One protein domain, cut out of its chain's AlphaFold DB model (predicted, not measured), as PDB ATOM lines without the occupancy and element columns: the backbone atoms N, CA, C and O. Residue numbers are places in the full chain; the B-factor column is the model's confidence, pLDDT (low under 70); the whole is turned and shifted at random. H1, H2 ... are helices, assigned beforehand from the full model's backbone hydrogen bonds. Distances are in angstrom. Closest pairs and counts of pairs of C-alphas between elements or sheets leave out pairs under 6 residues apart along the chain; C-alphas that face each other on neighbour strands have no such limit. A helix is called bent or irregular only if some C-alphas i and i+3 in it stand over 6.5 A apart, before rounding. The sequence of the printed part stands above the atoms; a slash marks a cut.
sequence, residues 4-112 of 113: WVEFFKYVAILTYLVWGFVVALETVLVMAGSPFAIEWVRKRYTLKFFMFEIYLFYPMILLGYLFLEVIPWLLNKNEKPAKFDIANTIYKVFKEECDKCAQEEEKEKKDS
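What this domain is: This is residues 4 to 112 of the 113 residues of an uncharacterized protein of Campylobacteraceae bacterium 4484_4 (UniProt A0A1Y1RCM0). A long helix, H1, runs into a small helical body where H2, H3, H4 and the first arm of H5 gather round its later part. Two arms stick out of this body: residues 4 to 15 of H1, and residues 100 to 112, mostly the second arm of H5. The printed part has 109 residues, five named helices in the order H1 to H5 and no named strand, and its class is all helix. It is loose, with a radius of gyration of the C-alphas of 17.2 A, and flat, spanning 53 by 48 by 24 A.

Where its parts are: H1, residues 4 to 31, runs 39.6 A from C-alpha 4 at (115.835, 110.259, 100.406). H2 is residues 35 to 44, H3 residues 47 to 56, and H4 residues 58 to 74, 22.5 A long. H5, residues 86 to 111, was assigned as one helix by its hydrogen bonds but is bent: C-alphas 93 and 96 are 8.8 A apart. Its arms are H5a, residues 86 to 93, and H5b, residues 96 to 111, 23.3 A long, ending with C-alpha 111 at (108.128, 120.203, 154.959).

How they stand to each other: The packing is mostly crossed, the touching helices standing at large angles. H1 touches H4 with residues 17 to 28 alone, at a steep tilt of 50 degrees, the same way; their closest C-alphas, of Ala 24 and Ile 61, are 4.1 A apart. With residues 26 to 30 alone it touches H2, closest at C-alphas of Val 30 and Ala 37, 5.5 A. With residues 23 to 27 alone it only just touches H3, with 3 pairs of C-alphas within 8 A, the closest those of Val 23 and Glu 53, 7.5 A. With residues 27 to 31 alone it touches H5a, closest at C-alphas of Met 31 and Thr 89, 5.3 A. H2 touches H5a about perpendicular, at 83 degrees; the closest C-alphas, of Ile 38 and Val 93, are 5.7 A apart. H5b is apart from H1, H2 and H4. Every O i to N i+4 pair is within hydrogen-bond range in H1, H2, H3, H5a and H5b, and 11 of 13 in H4.

The domain as a whole: The C-alphas farthest apart, of Trp 4 and Lys 110, are 56.5 A apart. The printed part has no cut; the link from H4 to H5, 11 residues, is long, the others tight. The pLDDT is under 70 at residues 76 to 82, 101 to 102, 107 to 108 and 110 to 112.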
ATOM      1  N   TRP A   4     116.595 109.647  99.318       93.62
ATOM      2  CA  TRP A   4     115.835 110.259 100.406       93.62
ATOM      3  C   TRP A   4     116.534 110.158 101.765       93.62
ATOM      4  O   TRP A   4     116.521 111.116 102.532       93.62
ATOM      5  N   VAL A   5     117.191 109.033 102.058       93.62
ATOM      6  CA  VAL A   5     117.922 108.848 103.323       93.62
ATOM      7  C   VAL A   5     119.127 109.782 103.384       93.62
ATOM      8  O   VAL A   5     119.374 110.411 104.411       93.62
ATOM      9  N   GLU A   6     119.866 109.909 102.283       92.56
ATOM     10  CA  GLU A   6     121.001 110.830 102.208       92.56
ATOM     11  C   GLU A   6     120.551 112.287 102.286       92.56
ATOM     12  O   GLU A   6     121.138 113.061 103.040       92.56
ATOM     13  N   PHE A   7     119.473 112.639 101.586       94.62
ATOM     14  CA  PHE A   7     118.889 113.973 101.619       94.62
ATOM     15  C   PHE A   7     118.516 114.393 103.046       94.62
ATOM     16  O   PHE A   7     119.012 115.407 103.535       94.62
ATOM     17  N   PHE A   8     117.721 113.586 103.758       95.56
ATOM     18  CA  PHE A   8     117.334 113.906 105.136       95.56
ATOM     19  C   PHE A   8     118.529 113.942 106.086       95.56
ATOM     20  O   PHE A   8     118.579 114.805 106.961       95.56
ATOM     21  N   LYS A   9     119.521 113.065 105.892       94.62
ATOM     22  CA  LYS A   9     120.762 113.081 106.674       94.62
ATOM     23  C   LYS A   9     121.496 114.416 106.526       94.62
ATOM     24  O   LYS A   9     121.846 115.024 107.531       94.62
ATOM     25  N   TYR A  10     121.707 114.894 105.300       94.12
ATOM     26  CA  TYR A  10     122.408 116.160 105.074       94.12
ATOM     27  C   TYR A  10     121.603 117.370 105.540       94.12
ATOM     28  O   TYR A  10     122.181 118.269 106.141       94.12
ATOM     29  N   VAL A  11     120.283 117.378 105.335       95.88
ATOM     30  CA  VAL A  11     119.412 118.449 105.842       95.88
ATOM     31  C   VAL A  11     119.459 118.510 107.367       95.88
ATOM     32  O   VAL A  11     119.629 119.589 107.921       95.88
ATOM     33  N   ALA A  12     119.373 117.370 108.057       93.94
ATOM     34  CA  ALA A  12     119.458 117.328 109.514       93.94
ATOM     35  C   ALA A  12     120.812 117.846 110.027       93.94
ATOM     36  O   ALA A  12     120.846 118.648 110.958       93.94
ATOM     37  N   ILE A  13     121.915 117.447 109.383       94.44
ATOM     38  CA  ILE A  13     123.261 117.935 109.720       94.44
ATOM     39  C   ILE A  13     123.361 119.446 109.493       94.44
ATOM     40  O   ILE A  13     123.836 120.164 110.369       94.44
ATOM     41  N   LEU A  14     122.898 119.946 108.345       95.31
ATOM     42  CA  LEU A  14     122.963 121.370 108.019       95.31
ATOM     43  C   LEU A  14     122.140 122.200 109.008       95.31
ATOM     44  O   LEU A  14     122.627 123.207 109.513       95.31
ATOM     45  N   THR A  15     120.926 121.754 109.333       93.81
ATOM     46  CA  THR A  15     120.068 122.415 110.321       93.81
ATOM     47  C   THR A  15     120.722 122.423 111.697       93.81
ATOM     48  O   THR A  15     120.738 123.469 112.340       93.81
ATOM     49  N   TYR A  16     121.322 121.308 112.130       92.31
ATOM     50  CA  TYR A  16     122.059 121.255 113.395       92.31
ATOM     51  C   TYR A  16     123.227 122.249 113.414       92.31
ATOM     52  O   TYR A  16     123.405 122.966 114.395       92.31
ATOM     53  N   LEU A  17     123.999 122.334 112.326       93.19
ATOM     54  CA  LEU A  17     125.137 123.248 112.229       93.19
ATOM     55  C   LEU A  17     124.703 124.715 112.218       93.19
ATOM     56  O   LEU A  17     125.264 125.514 112.961       93.19
ATOM     57  N   VAL A  18     123.711 125.076 111.403       94.12
ATOM     58  CA  VAL A  18     123.245 126.464 111.276       94.12
ATOM     59  C   VAL A  18     122.556 126.919 112.559       94.12
ATOM     60  O   VAL A  18     122.872 127.992 113.069       94.12
ATOM     61  N   TRP A  19     121.659 126.101 113.114       94.12
ATOM     62  CA  TRP A  19     120.963 126.438 114.356       94.12
ATOM     63  C   TRP A  19     121.921 126.464 115.546       94.12
ATOM     64  O   TRP A  19     121.954 127.435 116.297       94.12
ATOM     65  N   GLY A  20     122.780 125.448 115.661       93.00
ATOM     66  CA  GLY A  20     123.796 125.384 116.705       93.00
ATOM     67  C   GLY A  20     124.794 126.533 116.639       93.00
ATOM     68  O   GLY A  20     125.251 126.993 117.679       93.00
ATOM     69  N   PHE A  21     125.102 127.044 115.444       92.81
ATOM     70  CA  PHE A  21     125.939 128.230 115.283       92.81
ATOM     71  C   PHE A  21     125.264 129.493 115.830       92.81
ATOM     72  O   PHE A  21     125.900 130.248 116.562       92.81
ATOM     73  N   VAL A  22     123.979 129.704 115.533       92.31
ATOM     74  CA  VAL A  22     123.211 130.844 116.065       92.31
ATOM     75  C   VAL A  22     123.159 130.787 117.594       92.31
ATOM     76  O   VAL A  22     123.573 131.742 118.252       92.31
ATOM     77  N   VAL A  23     122.779 129.634 118.154       92.38
ATOM     78  CA  VAL A  23     122.726 129.413 119.609       92.38
ATOM     79  C   VAL A  23     124.103 129.602 120.252       92.38
ATOM     80  O   VAL A  23     124.211 130.197 121.325       92.38
ATOM     81  N   ALA A  24     125.178 129.144 119.603       92.75
ATOM     82  CA  ALA A  24     126.541 129.331 120.092       92.75
ATOM     83  C   ALA A  24     126.919 130.811 120.198       92.75
ATOM     84  O   ALA A  24     127.408 131.238 121.244       92.75
ATOM     85  N   LEU A  25     126.663 131.601 119.151       91.25
ATOM     86  CA  LEU A  25     126.937 133.039 119.164       91.25
ATOM     87  C   LEU A  25     126.132 133.752 120.250       91.25
ATOM     88  O   LEU A  25     126.693 134.539 121.011       91.25
ATOM     89  N   GLU A  26     124.838 133.463 120.344       91.38
ATOM     90  CA  GLU A  26     123.950 134.059 121.341       91.38
ATOM     91  C   GLU A  26     124.421 133.739 122.755       91.38
ATOM     92  O   GLU A  26     124.606 134.648 123.562       91.38
ATOM     93  N   THR A  27     124.705 132.468 123.043       90.81
ATOM     94  CA  THR A  27     125.153 132.042 124.373       90.81
ATOM     95  C   THR A  27     126.479 132.704 124.749       90.81
ATOM     96  O   THR A  27     126.619 133.204 125.862       90.81
ATOM     97  N   VAL A  28     127.444 132.773 123.826       90.94
ATOM     98  CA  VAL A  28     128.746 133.420 124.072       90.94
ATOM     99  C   VAL A  28     128.596 134.934 124.255       90.94
ATOM    100  O   VAL A  28     129.223 135.514 125.138       90.94
ATOM    101  N   LEU A  29     127.716 135.593 123.500       89.06
ATOM    102  CA  LEU A  29     127.416 137.017 123.687       89.06
ATOM    103  C   LEU A  29     126.750 137.296 125.040       89.06
ATOM    104  O   LEU A  29     127.038 138.319 125.671       89.06
ATOM    105  N   VAL A  30     125.882 136.396 125.510       90.19
ATOM    106  CA  VAL A  30     125.307 136.472 126.860       90.19
ATOM    107  C   VAL A  30     126.390 136.243 127.921       90.19
ATOM    108  O   VAL A  30     126.425 136.988 128.904       90.19
ATOM    109  N   MET A  31     127.320 135.298 127.717       88.06
ATOM    110  CA  MET A  31     128.482 135.098 128.603       88.06
ATOM    111  C   MET A  31     129.322 136.377 128.717       88.06
ATOM    112  O   MET A  31     129.659 136.797 129.830       88.06
ATOM    113  N   ALA A  32     129.581 137.040 127.587       86.06
ATOM    114  CA  ALA A  32     130.276 138.325 127.518       86.06
ATOM    115  C   ALA A  32     129.479 139.490 128.147       86.06
ATOM    116  O   ALA A  32     130.028 140.567 128.373       86.06
ATOM    117  N   GLY A  33     128.200 139.285 128.481       84.69
ATOM    118  CA  GLY A  33     127.352 140.272 129.152       84.69
ATOM    119  C   GLY A  33     126.706 141.294 128.218       84.69
ATOM    120  O   GLY A  33     126.340 142.375 128.676       84.69
ATOM    121  N   SER A  34     126.556 140.983 126.927       87.50
ATOM    122  CA  SER A  34     125.902 141.882 125.972       87.50
ATOM    123  C   SER A  34     124.418 142.089 126.330       87.50
ATOM    124  O   SER A  34     123.659 141.115 126.344       87.50
ATOM    125  N   PRO A  35     123.960 143.336 126.572       86.12
ATOM    126  CA  PRO A  35     122.573 143.604 126.960       86.12
ATOM    127  C   PRO A  35     121.579 143.215 125.860       86.12
ATOM    128  O   PRO A  35     120.504 142.702 126.158       86.12
ATOM    129  N   PHE A  36     121.969 143.376 124.591       88.00
ATOM    130  CA  PHE A  36     121.151 142.984 123.444       88.00
ATOM    131  C   PHE A  36     120.896 141.473 123.413       88.00
ATOM    132  O   PHE A  36     119.763 141.038 123.219       88.00
ATOM    133  N   ALA A  37     121.941 140.671 123.635       88.44
ATOM    134  CA  ALA A  37     121.815 139.217 123.625       88.44
ATOM    135  C   ALA A  37     120.960 138.727 124.802       88.44
ATOM    136  O   ALA A  37     120.101 137.868 124.626       88.44
ATOM    137  N   ILE A  38     121.133 139.328 125.983       89.19
ATOM    138  CA  ILE A  38     120.325 139.018 127.169       89.19
ATOM    139  C   ILE A  38     118.839 139.299 126.908       89.19
ATOM    140  O   ILE A  38     117.993 138.451 127.196       89.19
ATOM    141  N   GLU A  39     118.506 140.465 126.349       89.62
ATOM    142  CA  GLU A  39     117.119 140.833 126.048       89.62
ATOM    143  C   GLU A  39     116.513 139.937 124.960       89.62
ATOM    144  O   GLU A  39     115.366 139.499 125.074       89.62
ATOM    145  N   TRP A  40     117.296 139.614 123.930       89.50
ATOM    146  CA  TRP A  40     116.856 138.745 122.847       89.50
ATOM    147  C   TRP A  40     116.532 137.334 123.351       89.50
ATOM    148  O   TRP A  40     115.445 136.822 123.061       89.50
ATOM    149  N   VAL A  41     117.409 136.741 124.174       90.12
ATOM    150  CA  VAL A  41     117.172 135.417 124.767       90.12
ATOM    151  C   VAL A  41     115.957 135.458 125.690       90.12
ATOM    152  O   VAL A  41     115.071 134.619 125.553       90.12
ATOM    153  N   ARG A  42     115.841 136.470 126.558       88.25
ATOM    154  CA  ARG A  42     114.693 136.612 127.470       88.25
ATOM    155  C   ARG A  42     113.355 136.720 126.731       88.25
ATOM    156  O   ARG A  42     112.341 136.239 127.222       88.25
ATOM    157  N   LYS A  43     113.331 137.358 125.559       90.12
ATOM    158  CA  LYS A  43     112.105 137.533 124.765       90.12
ATOM    159  C   LYS A  43     111.700 136.275 123.993       90.12
ATOM    160  O   LYS A  43     110.518 136.094 123.706       90.12
ATOM    161  N   ARG A  44     112.670 135.452 123.587       88.00
ATOM    162  CA  ARG A  44     112.460 134.296 122.699       88.00
ATOM    163  C   ARG A  44     112.382 132.964 123.437       88.00
ATOM    164  O   ARG A  44     111.690 132.069 122.957       88.00
ATOM    165  N   TYR A  45     113.072 132.835 124.564       86.38
ATOM    166  CA  TYR A  45     113.261 131.567 125.255       86.38
ATOM    167  C   TYR A  45     112.598 131.547 126.624       86.38
ATOM    168  O   TYR A  45     112.566 132.540 127.344       86.38
ATOM    169  N   THR A  46     112.135 130.361 127.002       88.12
ATOM    170  CA  THR A  46     111.870 130.014 128.398       88.12
ATOM    171  C   THR A  46     113.118 129.370 129.000       88.12
ATOM    172  O   THR A  46     113.894 128.747 128.268       88.12
ATOM    173  N   LEU A  47     113.299 129.454 130.323       84.25
ATOM    174  CA  LEU A  47     114.458 128.879 131.020       84.25
ATOM    175  C   LEU A  47     114.716 127.414 130.636       84.25
ATOM    176  O   LEU A  47     115.834 127.046 130.276       84.25
ATOM    177  N   LYS A  48     113.666 126.582 130.645       85.00
ATOM    178  CA  LYS A  48     113.771 125.149 130.319       85.00
ATOM    179  C   LYS A  48     114.227 124.913 128.880       85.00
ATOM    180  O   LYS A  48     115.054 124.039 128.637       85.00
ATOM    181  N   PHE A  49     113.686 125.683 127.935       87.75
ATOM    182  CA  PHE A  49     114.022 125.529 126.522       87.75
ATOM    183  C   PHE A  49     115.449 126.008 126.238       87.75
ATOM    184  O   PHE A  49     116.201 125.311 125.565       87.75
ATOM    185  N   PHE A  50     115.863 127.124 126.844       88.50
ATOM    186  CA  PHE A  50     117.231 127.627 126.721       88.50
ATOM    187  C   PHE A  50     118.264 126.653 127.303       88.50
ATOM    188  O   PHE A  50     119.278 126.371 126.671       88.50
ATOM    189  N   MET A  51     117.991 126.071 128.477       88.00
ATOM    190  CA  MET A  51     118.851 125.032 129.055       88.00
ATOM    191  C   MET A  51     118.965 123.804 128.150       88.00
ATOM    192  O   MET A  51     120.057 123.259 127.988       88.00
ATOM    193  N   PHE A  52     117.850 123.372 127.556       90.75
ATOM    194  CA  PHE A  52     117.842 122.241 126.634       90.75
ATOM    195  C   PHE A  52     118.686 122.519 125.386       90.75
ATOM    196  O   PHE A  52     119.487 121.673 124.991       90.75
ATOM    197  N   GLU A  53     118.562 123.704 124.790       90.44
ATOM    198  CA  GLU A  53     119.383 124.081 123.641       90.44
ATOM    199  C   GLU A  53     120.864 124.209 123.990       90.44
ATOM    200  O   GLU A  53     121.703 123.714 123.238       90.44
ATOM    201  N   ILE A  54     121.199 124.790 125.147       90.62
ATOM    202  CA  ILE A  54     122.587 124.843 125.619       90.62
ATOM    203  C   ILE A  54     123.165 123.434 125.745       90.62
ATOM    204  O   ILE A  54     124.306 123.198 125.356       90.62
ATOM    205  N   TYR A  55     122.386 122.489 126.270       91.06
ATOM    206  CA  TYR A  55     122.815 121.102 126.385       91.06
ATOM    207  C   TYR A  55     122.981 120.436 125.009       91.06
ATOM    208  O   TYR A  55     124.005 119.805 124.743       91.06
ATOM    209  N   LEU A  56     122.011 120.613 124.108       92.44
ATOM    210  CA  LEU A  56     122.005 120.001 122.776       92.44
ATOM    211  C   LEU A  56     123.125 120.538 121.867       92.44
ATOM    212  O   LEU A  56     123.722 119.786 121.091       92.44
ATOM    213  N   PHE A  57     123.416 121.833 121.968       94.00
ATOM    214  CA  PHE A  57     124.411 122.539 121.161       94.00
ATOM    215  C   PHE A  57     125.692 122.859 121.934       94.00
ATOM    216  O   PHE A  57     126.520 123.627 121.447       94.00
ATOM    217  N   TYR A  58     125.917 122.224 123.086       90.56
ATOM    218  CA  TYR A  58     127.140 122.373 123.875       90.56
ATOM    219  C   TYR A  58     128.441 122.279 123.053       90.56
ATOM    220  O   TYR A  58     129.281 123.172 123.190       90.56
ATOM    221  N   PRO A  59     128.636 121.284 122.153       92.12
ATOM    222  CA  PRO A  59     129.855 121.234 121.342       92.12
ATOM    223  C   PRO A  59     130.005 122.452 120.417       92.12
ATOM    224  O   PRO A  59     131.116 122.938 120.221       92.12
ATOM    225  N   MET A  60     128.901 122.991 119.891       93.12
ATOM    226  CA  MET A  60     128.919 124.194 119.052       93.12
ATOM    227  C   MET A  60     129.184 125.455 119.880       93.12
ATOM    228  O   MET A  60     129.930 126.321 119.435       93.12
ATOM    229  N   ILE A  61     128.642 125.544 121.099       91.81
ATOM    230  CA  ILE A  61     128.912 126.644 122.038       91.81
ATOM    231  C   ILE A  61     130.396 126.677 122.406       91.81
ATOM    232  O   ILE A  61     131.005 127.745 122.399       91.81
ATOM    233  N   LEU A  62     130.999 125.515 122.672       90.62
ATOM    234  CA  LEU A  62     132.428 125.412 122.962       90.62
ATOM    235  C   LEU A  62     133.280 125.897 121.781       90.62
ATOM    236  O   LEU A  62     134.239 126.644 121.977       90.62
ATOM    237  N   LEU A  63     132.903 125.522 120.553       91.06
ATOM    238  CA  LEU A  63     133.539 126.041 119.341       91.06
ATOM    239  C   LEU A  63     133.364 127.559 119.231       91.06
ATOM    240  O   LEU A  63     134.344 128.263 119.010       91.06
ATOM    241  N   GLY A  64     132.150 128.075 119.430       88.94
ATOM    242  CA  GLY A  64     131.861 129.509 119.402       88.94
ATOM    243  C   GLY A  64     132.709 130.293 120.403       88.94
ATOM    244  O   GLY A  64     133.305 131.305 120.040       88.94
ATOM    245  N   TYR A  65     132.841 129.786 121.628       88.62
ATOM    246  CA  TYR A  65     133.703 130.363 122.655       88.62
ATOM    247  C   TYR A  65     135.177 130.348 122.228       88.62
ATOM    248  O   TYR A  65     135.878 131.346 122.373       88.62
ATOM    249  N   LEU A  66     135.652 129.253 121.626       88.00
ATOM    250  CA  LEU A  66     137.009 129.184 121.085       88.00
ATOM    251  C   LEU A  66     137.230 130.257 120.005       88.00
ATOM    252  O   LEU A  66     138.207 131.002 120.057       88.00
ATOM    253  N   PHE A  67     136.305 130.404 119.058       85.94
ATOM    254  CA  PHE A  67     136.435 131.394 117.987       85.94
ATOM    255  C   PHE A  67     136.354 132.846 118.479       85.94
ATOM    256  O   PHE A  67     137.082 133.692 117.964       85.94
ATOM    257  N   LEU A  68     135.485 133.148 119.444       83.88
ATOM    258  CA  LEU A  68     135.208 134.522 119.881       83.88
ATOM    259  C   LEU A  68     136.063 134.995 121.055       83.88
ATOM    260  O   LEU A  68     136.323 136.188 121.159       83.88
ATOM    261  N   GLU A  69     136.511 134.099 121.927       83.56
ATOM    262  CA  GLU A  69     137.299 134.464 123.109       83.56
ATOM    263  C   GLU A  69     138.754 134.014 122.960       83.56
ATOM    264  O   GLU A  69     139.673 134.814 123.139       83.56
ATOM    265  N   VAL A  70     138.993 132.762 122.550       79.50
ATOM    266  CA  VAL A  70     140.358 132.204 122.488       79.50
ATOM    267  C   VAL A  70     141.165 132.800 121.333       79.50
ATOM    268  O   VAL A  70     142.332 133.144 121.524       79.50
ATOM    269  N   ILE A  71     140.573 132.978 120.148       81.44
ATOM    270  CA  ILE A  71     141.289 133.574 119.005       81.44
ATOM    271  C   ILE A  71     141.618 135.057 119.246       81.44
ATOM    272  O   ILE A  71     142.775 135.430 119.049       81.44
ATOM    273  N   PRO A  72     140.692 135.931 119.693       77.38
ATOM    274  CA  PRO A  72     141.030 137.332 119.955       77.38
ATOM    275  C   PRO A  72     142.008 137.517 121.113       77.38
ATOM    276  O   PRO A  72     142.814 138.449 121.074       77.38
ATOM    277  N   TRP A  73     141.973 136.618 122.104       77.81
ATOM    278  CA  TRP A  73     142.991 136.541 123.148       77.81
ATOM    279  C   TRP A  73     144.368 136.187 122.568       77.81
ATOM    280  O   TRP A  73     145.336 136.894 122.833       77.81
ATOM    281  N   LEU A  74     144.455 135.178 121.691       80.31
ATOM    282  CA  LEU A  74     145.700 134.823 120.997       80.31
ATOM    283  C   LEU A  74     146.222 135.964 120.103       80.31
ATOM    284  O   LEU A  74     147.428 136.142 119.959       80.31
ATOM    285  N   LEU A  75     145.319 136.759 119.525       81.62
ATOM    286  CA  LEU A  75     145.638 137.939 118.716       81.62
ATOM    287  C   LEU A  75     145.895 139.208 119.551       81.62
ATOM    288  O   LEU A  75     146.013 140.291 118.975       81.62
ATOM    289  N   ASN A  76     145.980 139.093 120.883       68.56
ATOM    290  CA  ASN A  76     146.288 140.176 121.823       68.56
ATOM    291  C   ASN A  76     145.352 141.400 121.716       68.56
ATOM    292  O   ASN A  76     145.734 142.518 122.058       68.56
ATOM    293  N   LYS A  77     144.123 141.207 121.215       65.25
ATOM    294  CA  LYS A  77     143.130 142.284 121.052       65.25
ATOM    295  C   LYS A  77     142.263 142.505 122.290       65.25
ATOM    296  O   LYS A  77     141.722 143.595 122.438       65.25
ATOM    297  N   ASN A  78     142.135 141.500 123.157       58.47
ATOM    298  CA  ASN A  78     141.287 141.543 124.348       58.47
ATOM    299  C   ASN A  78     142.097 141.182 125.598       58.47
ATOM    300  O   ASN A  78     142.676 140.101 125.679       58.47
ATOM    301  N   GLU A  79     142.102 142.071 126.593       60.22
ATOM    302  CA  GLU A  79     142.921 141.920 127.804       60.22
ATOM    303  C   GLU A  79     142.312 140.963 128.848       60.22
ATOM    304  O   GLU A  79     143.004 140.556 129.781       60.22
ATOM    305  N   LYS A  80     141.027 140.580 128.720       61.81
ATOM    306  CA  LYS A  80     140.350 139.641 129.635       61.81
ATOM    307  C   LYS A  80     139.308 138.797 128.889       61.81
ATOM    308  O   LYS A  80     138.260 139.346 128.556       61.81
ATOM    309  N   PRO A  81     139.558 137.497 128.644       64.25
ATOM    310  CA  PRO A  81     138.541 136.630 128.067       64.25
ATOM    311  C   PRO A  81     137.358 136.494 129.033       64.25
ATOM    312  O   PRO A  81     137.554 136.400 130.254       64.25
ATOM    313  N   ALA A  82     136.131 136.499 128.511       68.44
ATOM    314  CA  ALA A  82     134.956 136.206 129.324       68.44
ATOM    315  C   ALA A  82     135.100 134.801 129.921       68.44
ATOM    316  O   ALA A  82     135.508 133.871 129.237       68.44
ATOM    317  N   LYS A  83     134.795 134.619 131.210       77.44
ATOM    318  CA  LYS A  83     134.861 133.281 131.814       77.44
ATOM    319  C   LYS A  83     133.763 132.408 131.217       77.44
ATOM    320  O   LYS A  83     132.600 132.807 131.215       77.44
ATOM    321  N   PHE A  84     134.132 131.207 130.775       82.50
ATOM    322  CA  PHE A  84     133.170 130.191 130.369       82.50
ATOM    323  C   PHE A  84     132.353 129.732 131.583       82.50
ATOM    324  O   PHE A  84     132.782 128.873 132.353       82.50
ATOM    325  N   ASP A  85     131.191 130.351 131.781       83.81
ATOM    326  CA  ASP A  85     130.298 130.080 132.904       83.81
ATOM    327  C   ASP A  85     128.841 130.083 132.433       83.81
ATOM    328  O   ASP A  85     128.165 131.113 132.357       83.81
ATOM    329  N   ILE A  86     128.361 128.888 132.100       82.81
ATOM    330  CA  ILE A  86     126.989 128.663 131.641       82.81
ATOM    331  C   ILE A  86     125.981 128.915 132.768       82.81
ATOM    332  O   ILE A  86     124.915 129.475 132.514       82.81
ATOM    333  N   ALA A  87     126.305 128.553 134.012       80.19
ATOM    334  CA  ALA A  87     125.390 128.713 135.139       80.19
ATOM    335  C   ALA A  87     125.108 130.196 135.406       80.19
ATOM    336  O   ALA A  87     123.955 130.615 135.500       80.19
ATOM    337  N   ASN A  88     126.157 131.018 135.424       81.94
ATOM    338  CA  ASN A  88     126.025 132.463 135.571       81.94
ATOM    339  C   ASN A  88     125.334 133.103 134.356       81.94
ATOM    340  O   ASN A  88     124.561 134.043 134.504       81.94
ATOM    341  N   THR A  89     125.563 132.578 133.152       84.31
ATOM    342  CA  THR A  89     124.874 133.018 131.925       84.31
ATOM    343  C   THR A  89     123.366 132.821 132.041       84.31
ATOM    344  O   THR A  89     122.604 133.758 131.810       84.31
ATOM    345  N   ILE A  90     122.932 131.637 132.473       83.31
ATOM    346  CA  ILE A  90     121.516 131.328 132.696       83.31
ATOM    347  C   ILE A  90     120.945 132.213 133.810       83.31
ATOM    348  O   ILE A  90     119.902 132.839 133.615       83.31
ATOM    349  N   TYR A  91     121.657 132.340 134.935       83.12
ATOM    350  CA  TYR A  91     121.238 133.180 136.060       83.12
ATOM    351  C   TYR A  91     121.063 134.653 135.661       83.12
ATOM    352  O   TYR A  91     120.083 135.290 136.042       83.12
ATOM    353  N   LYS A  92     121.964 135.208 134.842       81.19
ATOM    354  CA  LYS A  92     121.857 136.590 134.341       81.19
ATOM    355  C   LYS A  92     120.602 136.816 133.502       81.19
ATOM    356  O   LYS A  92     119.992 137.882 133.593       81.19
ATOM    357  N   VAL A  93     120.219 135.840 132.681       84.75
ATOM    358  CA  VAL A  93     119.048 135.964 131.802       84.75
ATOM    359  C   VAL A  93     117.750 135.770 132.587       84.75
ATOM    360  O   VAL A  93     116.847 136.607 132.474       84.75
ATOM    361  N   PHE A  94     117.687 134.729 133.422       84.69
ATOM    362  CA  PHE A  94     116.468 134.225 134.071       84.69
ATOM    363  C   PHE A  94     116.463 134.371 135.601       84.69
ATOM    364  O   PHE A  94     115.835 133.578 136.298       84.69
ATOM    365  N   LYS A  95     117.133 135.399 136.133       80.88
ATOM    366  CA  LYS A  95     117.274 135.649 137.577       80.88
ATOM    367  C   LYS A  95     115.985 135.419 138.381       80.88
ATOM    368  O   LYS A  95     115.993 134.674 139.350       80.88
ATOM    369  N   GLU A  96     114.875 136.008 137.940       75.69
ATOM    370  CA  GLU A  96     113.585 135.930 138.642       75.69
ATOM    371  C   GLU A  96     112.971 134.523 138.670       75.69
ATOM    372  O   GLU A  96     112.236 134.192 139.597       75.69
ATOM    373  N   GLU A  97     113.233 133.700 137.655       76.25
ATOM    374  CA  GLU A  97     112.749 132.317 137.597       76.25
ATOM    375  C   GLU A  97     113.629 131.408 138.463       76.25
ATOM    376  O   GLU A  97     113.106 130.579 139.204       76.25
ATOM    377  N   CYS A  98     114.950 131.622 138.455       72.38
ATOM    378  CA  CYS A  98     115.880 130.904 139.327       72.38
ATOM    379  C   CYS A  98     115.635 131.196 140.816       72.38
ATOM    380  O   CYS A  98     115.631 130.267 141.624       72.38
ATOM    381  N   ASP A  99     115.385 132.460 141.176       74.50
ATOM    382  CA  ASP A  99     115.116 132.859 142.562       74.50
ATOM    383  C   ASP A  99     113.815 132.218 143.094       74.50
ATOM    384  O   ASP A  99     113.725 131.885 144.275       74.50
ATOM    385  N   LYS A 100     112.817 131.981 142.228       73.69
ATOM    386  CA  LYS A 100     111.578 131.270 142.595       73.69
ATOM    387  C   LYS A 100     111.811 129.777 142.825       73.69
ATOM    388  O   LYS A 100     111.330 129.253 143.825       73.69
ATOM    389  N   CYS A 101     112.578 129.111 141.959       69.00
ATOM    390  CA  CYS A 101     112.902 127.690 142.126       69.00
ATOM    391  C   CYS A 101     113.669 127.417 143.430       69.00
ATOM    392  O   CYS A 101     113.345 126.469 144.140       69.00
ATOM    393  N   ALA A 102     114.628 128.278 143.792       68.81
ATOM    394  CA  ALA A 102     115.372 128.136 145.047       68.81
ATOM    395  C   ALA A 102     114.459 128.231 146.286       68.81
ATOM    396  O   ALA A 102     114.633 127.491 147.253       68.81
ATOM    397  N   GLN A 103     113.449 129.104 146.248       71.25
ATOM    398  CA  GLN A 103     112.486 129.246 147.344       71.25
ATOM    399  C   GLN A 103     111.509 128.068 147.459       71.25
ATOM    400  O   GLN A 103     110.987 127.816 148.547       71.25
ATOM    401  N   GLU A 104     111.223 127.368 146.363       71.38
ATOM    402  CA  GLU A 104     110.382 126.165 146.369       71.38
ATOM    403  C   GLU A 104     111.135 124.962 146.955       71.38
ATOM    404  O   GLU A 104     110.594 124.284 147.828       71.38
ATOM    405  N   GLU A 105     112.405 124.767 146.587       70.06
ATOM    406  CA  GLU A 105     113.250 123.703 147.153       70.06
ATOM    407  C   GLU A 105     113.480 123.875 148.664       70.06
ATOM    408  O   GLU A 105     113.451 122.902 149.420       70.06
ATOM    409  N   GLU A 106     113.670 125.112 149.140       71.31
ATOM    410  CA  GLU A 106     113.809 125.385 150.577       71.31
ATOM    411  C   GLU A 106     112.524 125.105 151.367       71.31
ATOM    412  O   GLU A 106     112.599 124.691 152.526       71.31
ATOM    413  N   LYS A 107     111.346 125.299 150.759       68.06
ATOM    414  CA  LYS A 107     110.060 124.956 151.385       68.06
ATOM    415  C   LYS A 107     109.859 123.448 151.447       68.06
ATOM    416  O   LYS A 107     109.592 122.923 152.521       68.06
ATOM    417  N   GLU A 108     110.097 122.741 150.348       69.19
ATOM    418  CA  GLU A 108     109.928 121.285 150.277       69.19
ATOM    419  C   GLU A 108     110.884 120.539 151.228       69.19
ATOM    420  O   GLU A 108     110.513 119.558 151.879       69.19
ATOM    421  N   LYS A 109     112.106 121.057 151.406       71.69
ATOM    422  CA  LYS A 109     113.082 120.523 152.370       71.69
ATOM    423  C   LYS A 109     112.708 120.789 153.832       71.69
ATOM    424  O   LYS A 109     113.169 120.078 154.721       71.69
ATOM    425  N   LYS A 110     111.903 121.820 154.092       65.50
ATOM    426  CA  LYS A 110     111.407 122.167 155.429       65.50
ATOM    427  C   LYS A 110     110.135 121.399 155.792       65.50
ATOM    428  O   LYS A 110     109.922 121.142 156.967       65.50
ATOM    429  N   ASP A 111     109.347 121.004 154.794       67.62
ATOM    430  CA  ASP A 111     108.128 120.203 154.959       67.62
ATOM    431  C   ASP A 111     108.405 118.683 155.054       67.62
ATOM    432  O   ASP A 111     107.515 117.903 155.390       67.62
ATOM    433  N   SER A 112     109.640 118.251 154.774       65.44
ATOM    434  CA  SER A 112     110.100 116.851 154.843       65.44
ATOM    435  C   SER A 112     110.887 116.504 156.121       65.44
ATOM    436  O   SER A 112     111.456 115.412 156.211       65.44
TER     437      SER A 112